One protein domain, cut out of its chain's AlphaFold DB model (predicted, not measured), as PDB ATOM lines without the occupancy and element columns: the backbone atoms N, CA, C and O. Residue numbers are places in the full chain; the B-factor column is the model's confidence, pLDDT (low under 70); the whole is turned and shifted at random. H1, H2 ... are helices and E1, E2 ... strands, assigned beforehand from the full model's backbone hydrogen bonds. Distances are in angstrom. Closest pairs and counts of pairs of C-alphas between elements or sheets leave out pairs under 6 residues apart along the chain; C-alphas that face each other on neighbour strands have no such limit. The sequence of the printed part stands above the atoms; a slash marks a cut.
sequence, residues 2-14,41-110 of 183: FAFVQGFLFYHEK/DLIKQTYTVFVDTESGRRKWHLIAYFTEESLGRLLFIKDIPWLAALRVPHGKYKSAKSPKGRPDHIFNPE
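This is residues 2 to 14 and 41 to 110 of the 183 residues of an uncharacterized protein of Laccaria amethystina LaAM-08-1 (UniProt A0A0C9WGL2). A long, strongly twisted hairpin of two strands, E3 and E4, makes the backbone of the domain; the short hairpin E1-E2 and the little strand E5 line up one after the other along the free side of E3. From the end of E4 the chain swings out in a wide open loop, with the one-turn helix H1 far out on it, and comes back to the sheet at E5. The printed part has 83 residues, with five named strands and one named helix, H1, which comes between E4 and E5 along the chain; the sheet is branched, its neighbour pairs being E1 and E2, E2 and E3, E3 and E4, and E3 and E5, each antiparallel. The class is mostly strand, though under half of the residues are in named elements. The whole is loose, with a radius of gyration of the C-alphas of 14.9 A and spans of 40 by 32 by 28 A.

E3, residues 42 to 53, and E4, residues 56 to 67, form a hairpin, antiparallel at 163 degrees; N 47 and O 62 are 2.8 A apart, within hydrogen-bond range, as are N 58 and O 51 at 2.8 A. E3 has three neighbours, with E4 on one side and two strands on the other side. One of these is E2, residues 8 to 12, which lies beside residues 42 to 47 of E3, antiparallel at 152 degrees, with N 11 and O 44 at 2.8 A. The other is E5, residues 93 to 95, beside residues 49 to 51 of E3, antiparallel at 127 degrees, with N 50 and O 94 at 2.8 A. E1, residues 2 to 5, is an edge strand and forms a hairpin with E2, antiparallel at 150 degrees, with N 8 and O 5 at 2.9 A. E1 and E3 are apart. H1, residues 81 to 84, is not on the sheet; it is too short for a pair of O i and N i+4, and its one pair of O i and N i+3 is within range.

E3 is 33.7 A long from first to last C-alpha and begins at C-alpha 42 (4.402, 54.726, -28.847). E4 is 36.3 A long and ends at C-alpha 67 (6.327, 57.565, -32.327). E2 measures 13.3 A, E1 10.0 A, E5 6.8 A and H1 5.1 A. E1 begins at C-alpha 2 (-6.636, 49.126, -33.707).

The two C-alphas farthest apart are those of Glu 54 and Glu 69, at 41.9 A. Residues 15 to 40 are not printed, and C-alphas 14 and 41 are 7.9 A apart across this cut. The link from E4 to H1 is long, with 13 residues. Residues 96 to 110 hold no named element. The mean pLDDT of the printed part is 81.4, and residues 2 to 5 and 98 to 110 are under 70.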
ATOM      1  N   PHE A   2      -7.315  49.945 -32.694       49.56
ATOM      2  CA  PHE A   2      -6.636  49.126 -33.707       49.56
ATOM      3  C   PHE A   2      -7.026  49.617 -35.102       49.56
ATOM      4  O   PHE A   2      -8.214  49.744 -35.382       49.56
ATOM      5  N   ALA A   3      -6.039  49.854 -35.962       57.00
ATOM      6  CA  ALA A   3      -6.252  50.184 -37.369       57.00
ATOM      7  C   ALA A   3      -5.650  49.085 -38.251       57.00
ATOM      8  O   ALA A   3      -4.597  48.528 -37.919       57.00
ATOM      9  N   PHE A   4      -6.322  48.769 -39.359       58.91
ATOM     10  CA  PHE A   4      -5.848  47.819 -40.361       58.91
ATOM     11  C   PHE A   4      -5.625  48.551 -41.681       58.91
ATOM     12  O   PHE A   4      -6.580  49.010 -42.300       58.91
ATOM     13  N   VAL A   5      -4.369  48.647 -42.110       69.00
ATOM     14  CA  VAL A   5      -3.992  49.305 -43.368       69.00
ATOM     15  C   VAL A   5      -3.092  48.354 -44.135       69.00
ATOM     16  O   VAL A   5      -2.051  47.944 -43.627       69.00
ATOM     17  N   GLN A   6      -3.515  47.956 -45.338       71.81
ATOM     18  CA  GLN A   6      -2.708  47.157 -46.271       71.81
ATOM     19  C   GLN A   6      -2.075  45.885 -45.654       71.81
ATOM     20  O   GLN A   6      -0.956  45.504 -45.979       71.81
ATOM     21  N   GLY A   7      -2.773  45.209 -44.732       76.81
ATOM     22  CA  GLY A   7      -2.257  44.003 -44.064       76.81
ATOM     23  C   GLY A   7      -1.502  44.248 -42.752       76.81
ATOM     24  O   GLY A   7      -1.275  43.293 -42.002       76.81
ATOM     25  N   PHE A   8      -1.163  45.497 -42.432       86.19
ATOM     26  CA  PHE A   8      -0.525  45.887 -41.176       86.19
ATOM     27  C   PHE A   8      -1.556  46.137 -40.078       86.19
ATOM     28  O   PHE A   8      -2.673  46.585 -40.334       86.19
ATOM     29  N   LEU A   9      -1.165  45.847 -38.838       88.88
ATOM     30  CA  LEU A   9      -1.961  46.124 -37.647       88.88
ATOM     31  C   LEU A   9      -1.195  47.046 -36.708       88.88
ATOM     32  O   LEU A   9      -0.056  46.746 -36.342       88.88
ATOM     33  N   PHE A  10      -1.858  48.126 -36.305       89.62
ATOM     34  CA  PHE A  10      -1.291  49.177 -35.471       89.62
ATOM     35  C   PHE A  10      -1.861  49.117 -34.057       89.62
ATOM     36  O   PHE A  10      -3.062  48.921 -33.857       89.62
ATOM     37  N   TYR A  11      -0.983  49.307 -33.082       91.94
ATOM     38  CA  TYR A  11      -1.300  49.408 -31.668       91.94
ATOM     39  C   TYR A  11      -0.737  50.724 -31.162       91.94
ATOM     40  O   TYR A  11       0.439  50.995 -31.373       91.94
ATOM     41  N   HIS A  12      -1.562  51.491 -30.469       91.44
ATOM     42  CA  HIS A  12      -1.129  52.711 -29.802       91.44
ATOM     43  C   HIS A  12      -0.972  52.410 -28.318       91.44
ATOM     44  O   HIS A  12      -1.808  51.699 -27.742       91.44
ATOM     45  N   GLU A  13       0.093  52.927 -27.721       88.56
ATOM     46  CA  GLU A  13       0.254  52.962 -26.279       88.56
ATOM     47  C   GLU A  13      -0.996  53.582 -25.647       88.56
ATOM     48  O   GLU A  13      -1.511  54.613 -26.083       88.56
ATOM     49  N   LYS A  14      -1.548  52.905 -24.639       84.38
ATOM     50  CA  LYS A  14      -2.669  53.454 -23.886       84.38
ATOM     51  C   LYS A  14      -2.080  54.408 -22.859       84.38
ATOM     52  O   LYS A  14      -1.426  53.941 -21.931       84.38
ATOM     53  N   ASP A  41       3.053  59.207 -27.935       86.88
ATOM     54  CA  ASP A  41       2.488  57.866 -27.834       86.88
ATOM     55  C   ASP A  41       3.287  56.881 -28.693       86.88
ATOM     56  O   ASP A  41       3.514  57.117 -29.887       86.88
ATOM     57  N   LEU A  42       3.714  55.765 -28.096       92.25
ATOM     58  CA  LEU A  42       4.402  54.726 -28.847       92.25
ATOM     59  C   LEU A  42       3.409  53.955 -29.720       92.25
ATOM     60  O   LEU A  42       2.400  53.419 -29.257       92.25
ATOM     61  N   ILE A  43       3.741  53.833 -30.997       93.56
ATOM     62  CA  ILE A  43       2.996  53.081 -31.995       93.56
ATOM     63  C   ILE A  43       3.768  51.799 -32.293       93.56
ATOM     64  O   ILE A  43       4.931  51.818 -32.690       93.56
ATOM     65  N   LYS A  44       3.106  50.655 -32.125       95.38
ATOM     66  CA  LYS A  44       3.595  49.349 -32.571       95.38
ATOM     67  C   LYS A  44       2.867  48.952 -33.848       95.38
ATOM     68  O   LYS A  44       1.662  48.699 -33.826       95.38
ATOM     69  N   GLN A  45       3.607  48.817 -34.939       93.94
ATOM     70  CA  GLN A  45       3.131  48.271 -36.205       93.94
ATOM     71  C   GLN A  45       3.551  46.806 -36.315       93.94
ATOM     72  O   GLN A  45       4.695  46.440 -36.058       93.94
ATOM     73  N   THR A  46       2.614  45.946 -36.702       94.56
ATOM     74  CA  THR A  46       2.852  44.508 -36.839       94.56
ATOM     75  C   THR A  46       2.409  44.010 -38.202       94.56
ATOM     76  O   THR A  46       1.327  44.354 -38.689       94.56
ATOM     77  N   TYR A  47       3.223  43.142 -38.786       92.44
ATOM     78  CA  TYR A  47       2.915  42.417 -40.004       92.44
ATOM     79  C   TYR A  47       3.252  40.948 -39.818       92.44
ATOM     80  O   TYR A  47       4.232  40.590 -39.166       92.44
ATOM     81  N   THR A  48       2.416  40.084 -40.377       92.06
ATOM     82  CA  THR A  48       2.598  38.642 -40.261       92.06
ATOM     83  C   THR A  48       2.555  38.046 -41.652       92.06
ATOM     84  O   THR A  48       1.585  38.250 -42.384       92.06
ATOM     85  N   VAL A  49       3.580  37.273 -41.988       92.25
ATOM     86  CA  VAL A  49       3.684  36.566 -43.262       92.25
ATOM     87  C   VAL A  49       3.819  35.079 -43.030       92.25
ATOM     88  O   VAL A  49       4.400  34.631 -42.044       92.25
ATOM     89  N   PHE A  50       3.299  34.305 -43.964       91.88
ATOM     90  CA  PHE A  50       3.686  32.925 -44.119       91.88
ATOM     91  C   PHE A  50       4.852  32.819 -45.096       91.88
ATOM     92  O   PHE A  50       4.833  33.446 -46.155       91.88
ATOM     93  N   VAL A  51       5.828  31.995 -44.735       91.94
ATOM     94  CA  VAL A  51       7.009  31.680 -45.532       91.94
ATOM     95  C   VAL A  51       7.020  30.185 -45.782       91.94
ATOM     96  O   VAL A  51       6.944  29.396 -44.837       91.94
ATOM     97  N   ASP A  52       7.103  29.805 -47.049       89.06
ATOM     98  CA  ASP A  52       7.242  28.409 -47.444       89.06
ATOM     99  C   ASP A  52       8.744  28.056 -47.396       89.06
ATOM    100  O   ASP A  52       9.556  28.646 -48.114       89.06
ATOM    101  N   THR A  53       9.136  27.157 -46.486       87.88
ATOM    102  CA  THR A  53      10.501  26.610 -46.402       87.88
ATOM    103  C   THR A  53      10.493  25.125 -46.750       87.88
ATOM    104  O   THR A  53       9.443  24.485 -46.764       87.88
ATOM    105  N   GLU A  54      11.666  24.551 -47.015       89.44
ATOM    106  CA  GLU A  54      11.818  23.115 -47.307       89.44
ATOM    107  C   GLU A  54      11.297  22.229 -46.162       89.44
ATOM    108  O   GLU A  54      10.790  21.136 -46.381       89.44
ATOM    109  N   SER A  55      11.343  22.737 -44.927       88.38
ATOM    110  CA  SER A  55      10.802  22.082 -43.728       88.38
ATOM    111  C   SER A  55       9.319  22.404 -43.466       88.38
ATOM    112  O   SER A  55       8.818  22.217 -42.348       88.38
ATOM    113  N   GLY A  56       8.620  22.944 -44.466       89.81
ATOM    114  CA  GLY A  56       7.206  23.302 -44.433       89.81
ATOM    115  C   GLY A  56       6.929  24.787 -44.193       89.81
ATOM    116  O   GLY A  56       7.817  25.626 -44.060       89.81
ATOM    117  N   ARG A  57       5.642  25.134 -44.112       90.62
ATOM    118  CA  ARG A  57       5.196  26.523 -43.950       90.62
ATOM    119  C   ARG A  57       5.488  27.038 -42.537       90.62
ATOM    120  O   ARG A  57       5.234  26.351 -41.545       90.62
ATOM    121  N   ARG A  58       6.022  28.253 -42.426       93.12
ATOM    122  CA  ARG A  58       6.291  28.959 -41.159       93.12
ATOM    123  C   ARG A  58       5.606  30.316 -41.155       93.12
ATOM    124  O   ARG A  58       5.366  30.895 -42.206       93.12
ATOM    125  N   LYS A  59       5.275  30.822 -39.968       93.88
ATOM    126  CA  LYS A  59       4.656  32.138 -39.781       93.88
ATOM    127  C   LYS A  59       5.692  33.079 -39.174       93.88
ATOM    128  O   LYS A  59       6.126  32.847 -38.049       93.88
ATOM    129  N   TRP A  60       6.120  34.085 -39.924       94.62
ATOM    130  CA  TRP A  60       7.078  35.094 -39.477       94.62
ATOM    131  C   TRP A  60       6.341  36.369 -39.077       94.62
ATOM    132  O   TRP A  60       5.348  36.752 -39.701       94.62
ATOM    133  N   HIS A  61       6.839  37.021 -38.030       94.19
ATOM    134  CA  HIS A  61       6.299  38.266 -37.504       94.19
ATOM    135  C   HIS A  61       7.330  39.376 -37.678       94.19
ATOM    136  O   HIS A  61       8.449  39.263 -37.185       94.19
ATOM    137  N   LEU A  62       6.933  40.446 -38.355       93.62
ATOM    138  CA  LEU A  62       7.665  41.701 -38.405       93.62
ATOM    139  C   LEU A  62       6.978  42.682 -37.458       93.62
ATOM    140  O   LEU A  62       5.760  42.870 -37.525       93.62
ATOM    141  N   ILE A  63       7.755  43.286 -36.568       94.81
ATOM    142  CA  ILE A  63       7.268  44.265 -35.601       94.81
ATOM    143  C   ILE A  63       8.177  45.483 -35.680       94.81
ATOM    144  O   ILE A  63       9.395  45.345 -35.595       94.81
ATOM    145  N   ALA A  64       7.573  46.655 -35.829       94.88
ATOM    146  CA  ALA A  64       8.249  47.938 -35.774       94.88
ATOM    147  C   ALA A  64       7.604  48.804 -34.688       94.88
ATOM    148  O   ALA A  64       6.394  48.729 -34.458       94.88
ATOM    149  N   TYR A  65       8.425  49.615 -34.032       94.56
ATOM    150  CA  TYR A  65       8.004  50.564 -33.011       94.56
ATOM    151  C   TYR A  65       8.458  51.954 -33.430       94.56
ATOM    152  O   TYR A  65       9.611  52.126 -33.821       94.56
ATOM    153  N   PHE A  66       7.562  52.926 -33.358       93.62
ATOM    154  CA  PHE A  66       7.852  54.319 -33.671       93.62
ATOM    155  C   PHE A  66       6.889  55.231 -32.917       93.62
ATOM    156  O   PHE A  66       5.847  54.791 -32.447       93.62
ATOM    157  N   THR A  67       7.229  56.505 -32.794       92.62
ATOM    158  CA  THR A  67       6.327  57.565 -32.327       92.62
ATOM    159  C   THR A  67       5.956  58.469 -33.499       92.62
ATOM    160  O   THR A  67       6.662  58.487 -34.513       92.62
ATOM    161  N   GLU A  68       4.883  59.246 -33.364       88.75
ATOM    162  CA  GLU A  68       4.471  60.225 -34.381       88.75
ATOM    163  C   GLU A  68       5.602  61.214 -34.723       88.75
ATOM    164  O   GLU A  68       5.893  61.455 -35.891       88.75
ATOM    165  N   GLU A  69       6.343  61.680 -33.714       89.19
ATOM    166  CA  GLU A  69       7.489  62.584 -33.888       89.19
ATOM    167  C   GLU A  69       8.685  61.917 -34.597       89.19
ATOM    168  O   GLU A  69       9.463  62.562 -35.305       89.19
ATOM    169  N   SER A  70       8.883  60.611 -34.398       89.50
ATOM    170  CA  SER A  70       9.989  59.888 -35.035       89.50
ATOM    171  C   SER A  70       9.734  59.593 -36.515       89.50
ATOM    172  O   SER A  70      10.692  59.403 -37.262       89.50
ATOM    173  N   LEU A  71       8.472  59.598 -36.960       87.75
ATOM    174  CA  LEU A  71       8.079  59.138 -38.293       87.75
ATOM    175  C   LEU A  71       8.764  59.925 -39.419       87.75
ATOM    176  O   LEU A  71       9.180  59.329 -40.405       87.75
ATOM    177  N   GLY A  72       8.962  61.235 -39.242       87.12
ATOM    178  CA  GLY A  72       9.662  62.075 -40.224       87.12
ATOM    179  C   GLY A  72      11.184  61.878 -40.278       87.12
ATOM    180  O   GLY A  72      11.818  62.325 -41.228       87.12
ATOM    181  N   ARG A  73      11.784  61.227 -39.273       91.12
ATOM    182  CA  ARG A  73      13.240  60.998 -39.174       91.12
ATOM    183  C   ARG A  73      13.649  59.560 -39.489       91.12
ATOM    184  O   ARG A  73      14.835  59.296 -39.679       91.12
ATOM    185  N   LEU A  74      12.700  58.625 -39.498       91.88
ATOM    186  CA  LEU A  74      12.964  57.222 -39.799       91.88
ATOM    187  C   LEU A  74      13.181  57.035 -41.302       91.88
ATOM    188  O   LEU A  74      12.370  57.461 -42.119       91.88
ATOM    189  N   LEU A  75      14.271  56.355 -41.653       91.06
ATOM    190  CA  LEU A  75      14.556  55.984 -43.034       91.06
ATOM    191  C   LEU A  75      13.678  54.810 -43.461       91.06
ATOM    192  O   LEU A  75      13.480  53.849 -42.708       91.06
ATOM    193  N   PHE A  76      13.200  54.851 -44.698       88.69
ATOM    194  CA  PHE A  76      12.536  53.712 -45.309       88.69
ATOM    195  C   PHE A  76      13.572  52.735 -45.870       88.69
ATOM    196  O   PHE A  76      14.701  53.094 -46.196       88.69
ATOM    197  N   ILE A  77      13.162  51.478 -46.066       88.50
ATOM    198  CA  ILE A  77      14.011  50.438 -46.676       88.50
ATOM    199  C   ILE A  77      14.566  50.892 -48.039       88.50
ATOM    200  O   ILE A  77      15.710  50.592 -48.365       88.50
ATOM    201  N   LYS A  78      13.772  51.652 -48.809       85.94
ATOM    202  CA  LYS A  78      14.162  52.219 -50.110       85.94
ATOM    203  C   LYS A  78      15.291  53.255 -50.029       85.94
ATOM    204  O   LYS A  78      16.012  53.420 -51.004       85.94
ATOM    205  N   ASP A  79      15.454  53.920 -48.887       90.38
ATOM    206  CA  ASP A  79      16.456  54.975 -48.702       90.38
ATOM    207  C   ASP A  79      17.829  54.389 -48.333       90.38
ATOM    208  O   ASP A  79      18.834  55.095 -48.330       90.38
ATOM    209  N   ILE A  80      17.884  53.089 -48.023       92.69
ATOM    210  CA  ILE A  80      19.099  52.367 -47.652       92.69
ATOM    211  C   ILE A  80      19.561  51.562 -48.877       92.69
ATOM    212  O   ILE A  80      18.970  50.518 -49.166       92.69
ATOM    213  N   PRO A  81      20.621  51.983 -49.599       90.69
ATOM    214  CA  PRO A  81      20.938  51.444 -50.924       90.69
ATOM    215  C   PRO A  81      21.117  49.921 -50.962       90.69
ATOM    216  O   PRO A  81      20.609  49.251 -51.858       90.69
ATOM    217  N   TRP A  82      21.794  49.350 -49.960       90.06
ATOM    218  CA  TRP A  82      22.039  47.905 -49.902       90.06
ATOM    219  C   TRP A  82      20.791  47.087 -49.549       90.06
ATOM    220  O   TRP A  82      20.745  45.906 -49.876       90.06
ATOM    221  N   LEU A  83      19.782  47.686 -48.904       88.88
ATOM    222  CA  LEU A  83      18.498  47.027 -48.654       88.88
ATOM    223  C   LEU A  83      17.544  47.199 -49.835       88.88
ATOM    224  O   LEU A  83      16.858  46.249 -50.203       88.88
ATOM    225  N   ALA A  84      17.534  48.379 -50.453       88.88
ATOM    226  CA  ALA A  84      16.739  48.669 -51.642       88.88
ATOM    227  C   ALA A  84      17.130  47.780 -52.836       88.88
ATOM    228  O   ALA A  84      16.276  47.404 -53.633       88.88
ATOM    229  N   ALA A  85      18.409  47.398 -52.931       90.50
ATOM    230  CA  ALA A  85      18.910  46.492 -53.963       90.50
ATOM    231  C   ALA A  85      18.500  45.016 -53.762       90.50
ATOM    232  O   ALA A  85      18.715  44.192 -54.655       90.50
ATOM    233  N   LEU A  86      17.924  44.646 -52.610       90.88
ATOM    234  CA  LEU A  86      17.532  43.262 -52.345       90.88
ATOM    235  C   LEU A  86      16.317  42.872 -53.192       90.88
ATOM    236  O   LEU A  86      15.213  43.388 -53.024       90.88
ATOM    237  N   ARG A  87      16.499  41.879 -54.068       89.25
ATOM    238  CA  ARG A  87      15.390  41.275 -54.815       89.25
ATOM    239  C   ARG A  87      14.632  40.305 -53.918       89.25
ATOM    240  O   ARG A  87      15.161  39.260 -53.544       89.25
ATOM    241  N   VAL A  88      13.382  40.633 -53.605       85.19
ATOM    242  CA  VAL A  88      12.493  39.750 -52.843       85.19
ATOM    243  C   VAL A  88      11.940  38.661 -53.772       85.19
ATOM    244  O   VAL A  88      11.301  38.990 -54.769       85.19
ATOM    245  N   PRO A  89      12.147  37.364 -53.471       85.88
ATOM    246  CA  PRO A  89      11.565  36.285 -54.262       85.88
ATOM    247  C   PRO A  89      10.032  36.333 -54.275       85.88
ATOM    248  O   PRO A  89       9.392  36.307 -53.217       85.88
ATOM    249  N   HIS A  90       9.442  36.349 -55.472       79.56
ATOM    250  CA  HIS A  90       7.990  36.303 -55.642       79.56
ATOM    251  C   HIS A  90       7.407  34.992 -55.103       79.56
ATOM    252  O   HIS A  90       8.043  33.939 -55.140       79.56
ATOM    253  N   GLY A  91       6.192  35.058 -54.557       81.81
ATOM    254  CA  GLY A  91       5.458  33.892 -54.053       81.81
ATOM    255  C   GLY A  91       6.013  33.250 -52.773       81.81
ATOM    256  O   GLY A  91       5.311  32.445 -52.162       81.81
ATOM    257  N   LYS A  92       7.222  33.623 -52.326       83.88
ATOM    258  CA  LYS A  92       7.866  33.071 -51.121       83.88
ATOM    259  C   LYS A  92       7.268  33.603 -49.819       83.88
ATOM    260  O   LYS A  92       7.232  32.887 -48.820       83.88
ATOM    261  N   TYR A  93       6.789  34.844 -49.840       87.62
ATOM    262  CA  TYR A  93       6.190  35.522 -48.694       87.62
ATOM    263  C   TYR A  93       4.727  35.819 -49.005       87.62
ATOM    264  O   TYR A  93       4.421  36.550 -49.943       87.62
ATOM    265  N   LYS A  94       3.813  35.249 -48.220       86.75
ATOM    266  CA  LYS A  94       2.363  35.428 -48.383       86.75
ATOM    267  C   LYS A  94       1.802  36.107 -47.146       86.75
ATOM    268  O   LYS A  94       2.095  35.673 -46.034       86.75
ATOM    269  N   SER A  95       0.992  37.150 -47.315       84.88
ATOM    270  CA  SER A  95       0.349  37.807 -46.172       84.88
ATOM    271  C   SER A  95      -0.485  36.794 -45.386       84.88
ATOM    272  O   SER A  95      -1.271  36.043 -45.957       84.88
ATOM    273  N   ALA A  96      -0.335  36.768 -44.062       80.44
ATOM    274  CA  ALA A  96      -1.168  35.919 -43.212       80.44
ATOM    275  C   ALA A  96      -2.564  36.511 -42.962       80.44
ATOM    276  O   ALA A  96      -3.395  35.873 -42.319       80.44
ATOM    277  N   LYS A  97      -2.804  37.741 -43.430       70.69
ATOM    278  CA  LYS A  97      -4.024  38.517 -43.183       70.69
ATOM    279  C   LYS A  97      -4.763  38.895 -44.469       70.69
ATOM    280  O   LYS A  97      -5.582  39.808 -44.436       70.69
ATOM    281  N   SER A  98      -4.482  38.231 -45.596       59.31
ATOM    282  CA  SER A  98      -5.220  38.443 -46.848       59.31
ATOM    283  C   SER A  98      -6.727  38.259 -46.595       59.31
ATOM    284  O   SER A  98      -7.123  37.181 -46.128       59.31
ATOM    285  N   PRO A  99      -7.581  39.262 -46.877       55.47
ATOM    286  CA  PRO A  99      -9.024  39.078 -46.838       55.47
ATOM    287  C   PRO A  99      -9.380  37.919 -47.764       55.47
ATOM    288  O   PRO A  99      -9.028  37.925 -48.944       55.47
ATOM    289  N   LYS A 100     -10.021  36.891 -47.207       45.44
ATOM    290  CA  LYS A 100     -10.423  35.678 -47.921       45.44
ATOM    291  C   LYS A 100     -11.284  36.083 -49.129       45.44
ATOM    292  O   LYS A 100     -12.447  36.417 -48.950       45.44
ATOM    293  N   GLY A 101     -10.708  36.093 -50.334       47.91
ATOM    294  CA  GLY A 101     -11.435  36.382 -51.577       47.91
ATOM    295  C   GLY A 101     -10.842  37.444 -52.508       47.91
ATOM    296  O   GLY A 101     -11.385  37.614 -53.594       47.91
ATOM    297  N   ARG A 102      -9.744  38.133 -52.160       50.12
ATOM    298  CA  ARG A 102      -8.987  38.931 -53.147       50.12
ATOM    299  C   ARG A 102      -7.682  38.224 -53.525       50.12
ATOM    300  O   ARG A 102      -6.988  37.778 -52.613       50.12
ATOM    301  N   PRO A 103      -7.354  38.108 -54.825       47.31
ATOM    302  CA  PRO A 103      -6.070  37.570 -55.249       47.31
ATOM    303  C   PRO A 103      -4.922  38.357 -54.606       47.31
ATOM    304  O   PRO A 103      -5.020  39.573 -54.426       47.31
ATOM    305  N   ASP A 104      -3.866  37.632 -54.228       51.72
ATOM    306  CA  ASP A 104      -2.676  38.085 -53.493       51.72
ATOM    307  C   ASP A 104      -1.798  39.057 -54.325       51.72
ATOM    308  O   ASP A 104      -0.589  38.884 -54.459       51.72
ATOM    309  N   HIS A 105      -2.388  40.108 -54.898       50.50
ATOM    310  CA  HIS A 105      -1.712  41.088 -55.754       50.50
ATOM    311  C   HIS A 105      -0.813  42.069 -54.995       50.50
ATOM    312  O   HIS A 105      -0.177  42.908 -55.618       50.50
ATOM    313  N   ILE A 106      -0.687  41.954 -53.667       56.38
ATOM    314  CA  ILE A 106       0.183  42.844 -52.876       56.38
ATOM    315  C   ILE A 106       1.658  42.732 -53.319       56.38
ATOM    316  O   ILE A 106       2.413  43.683 -53.154       56.38
ATOM    317  N   PHE A 107       2.067  41.605 -53.917       53.00
ATOM    318  CA  PHE A 107       3.453  41.365 -54.343       53.00
ATOM    319  C   PHE A 107       3.621  41.089 -55.851       53.00
ATOM    320  O   PHE A 107       4.667  40.567 -56.250       53.00
ATOM    321  N   ASN A 108       2.625  41.416 -56.687       41.03
ATOM    322  CA  ASN A 108       2.736  41.291 -58.146       41.03
ATOM    323  C   ASN A 108       2.775  42.678 -58.817       41.03
ATOM    324  O   ASN A 108       1.710  43.235 -59.071       41.03
ATOM    325  N   PRO A 109       3.959  43.241 -59.115       44.50
ATOM    326  CA  PRO A 109       4.071  44.542 -59.779       44.50
ATOM    327  C   PRO A 109       3.766  44.507 -61.288       44.50
ATOM    328  O   PRO A 109       3.828  45.545 -61.931       44.50
ATOM    329  N   GLU A 110       3.445  43.348 -61.872       38.91
ATOM    330  CA  GLU A 110       3.230  43.220 -63.324       38.91
ATOM    331  C   GLU A 110       1.772  43.458 -63.767       38.91
ATOM    332  O   GLU A 110       1.426  43.255 -64.924       38.91
TER     333      GLU A 110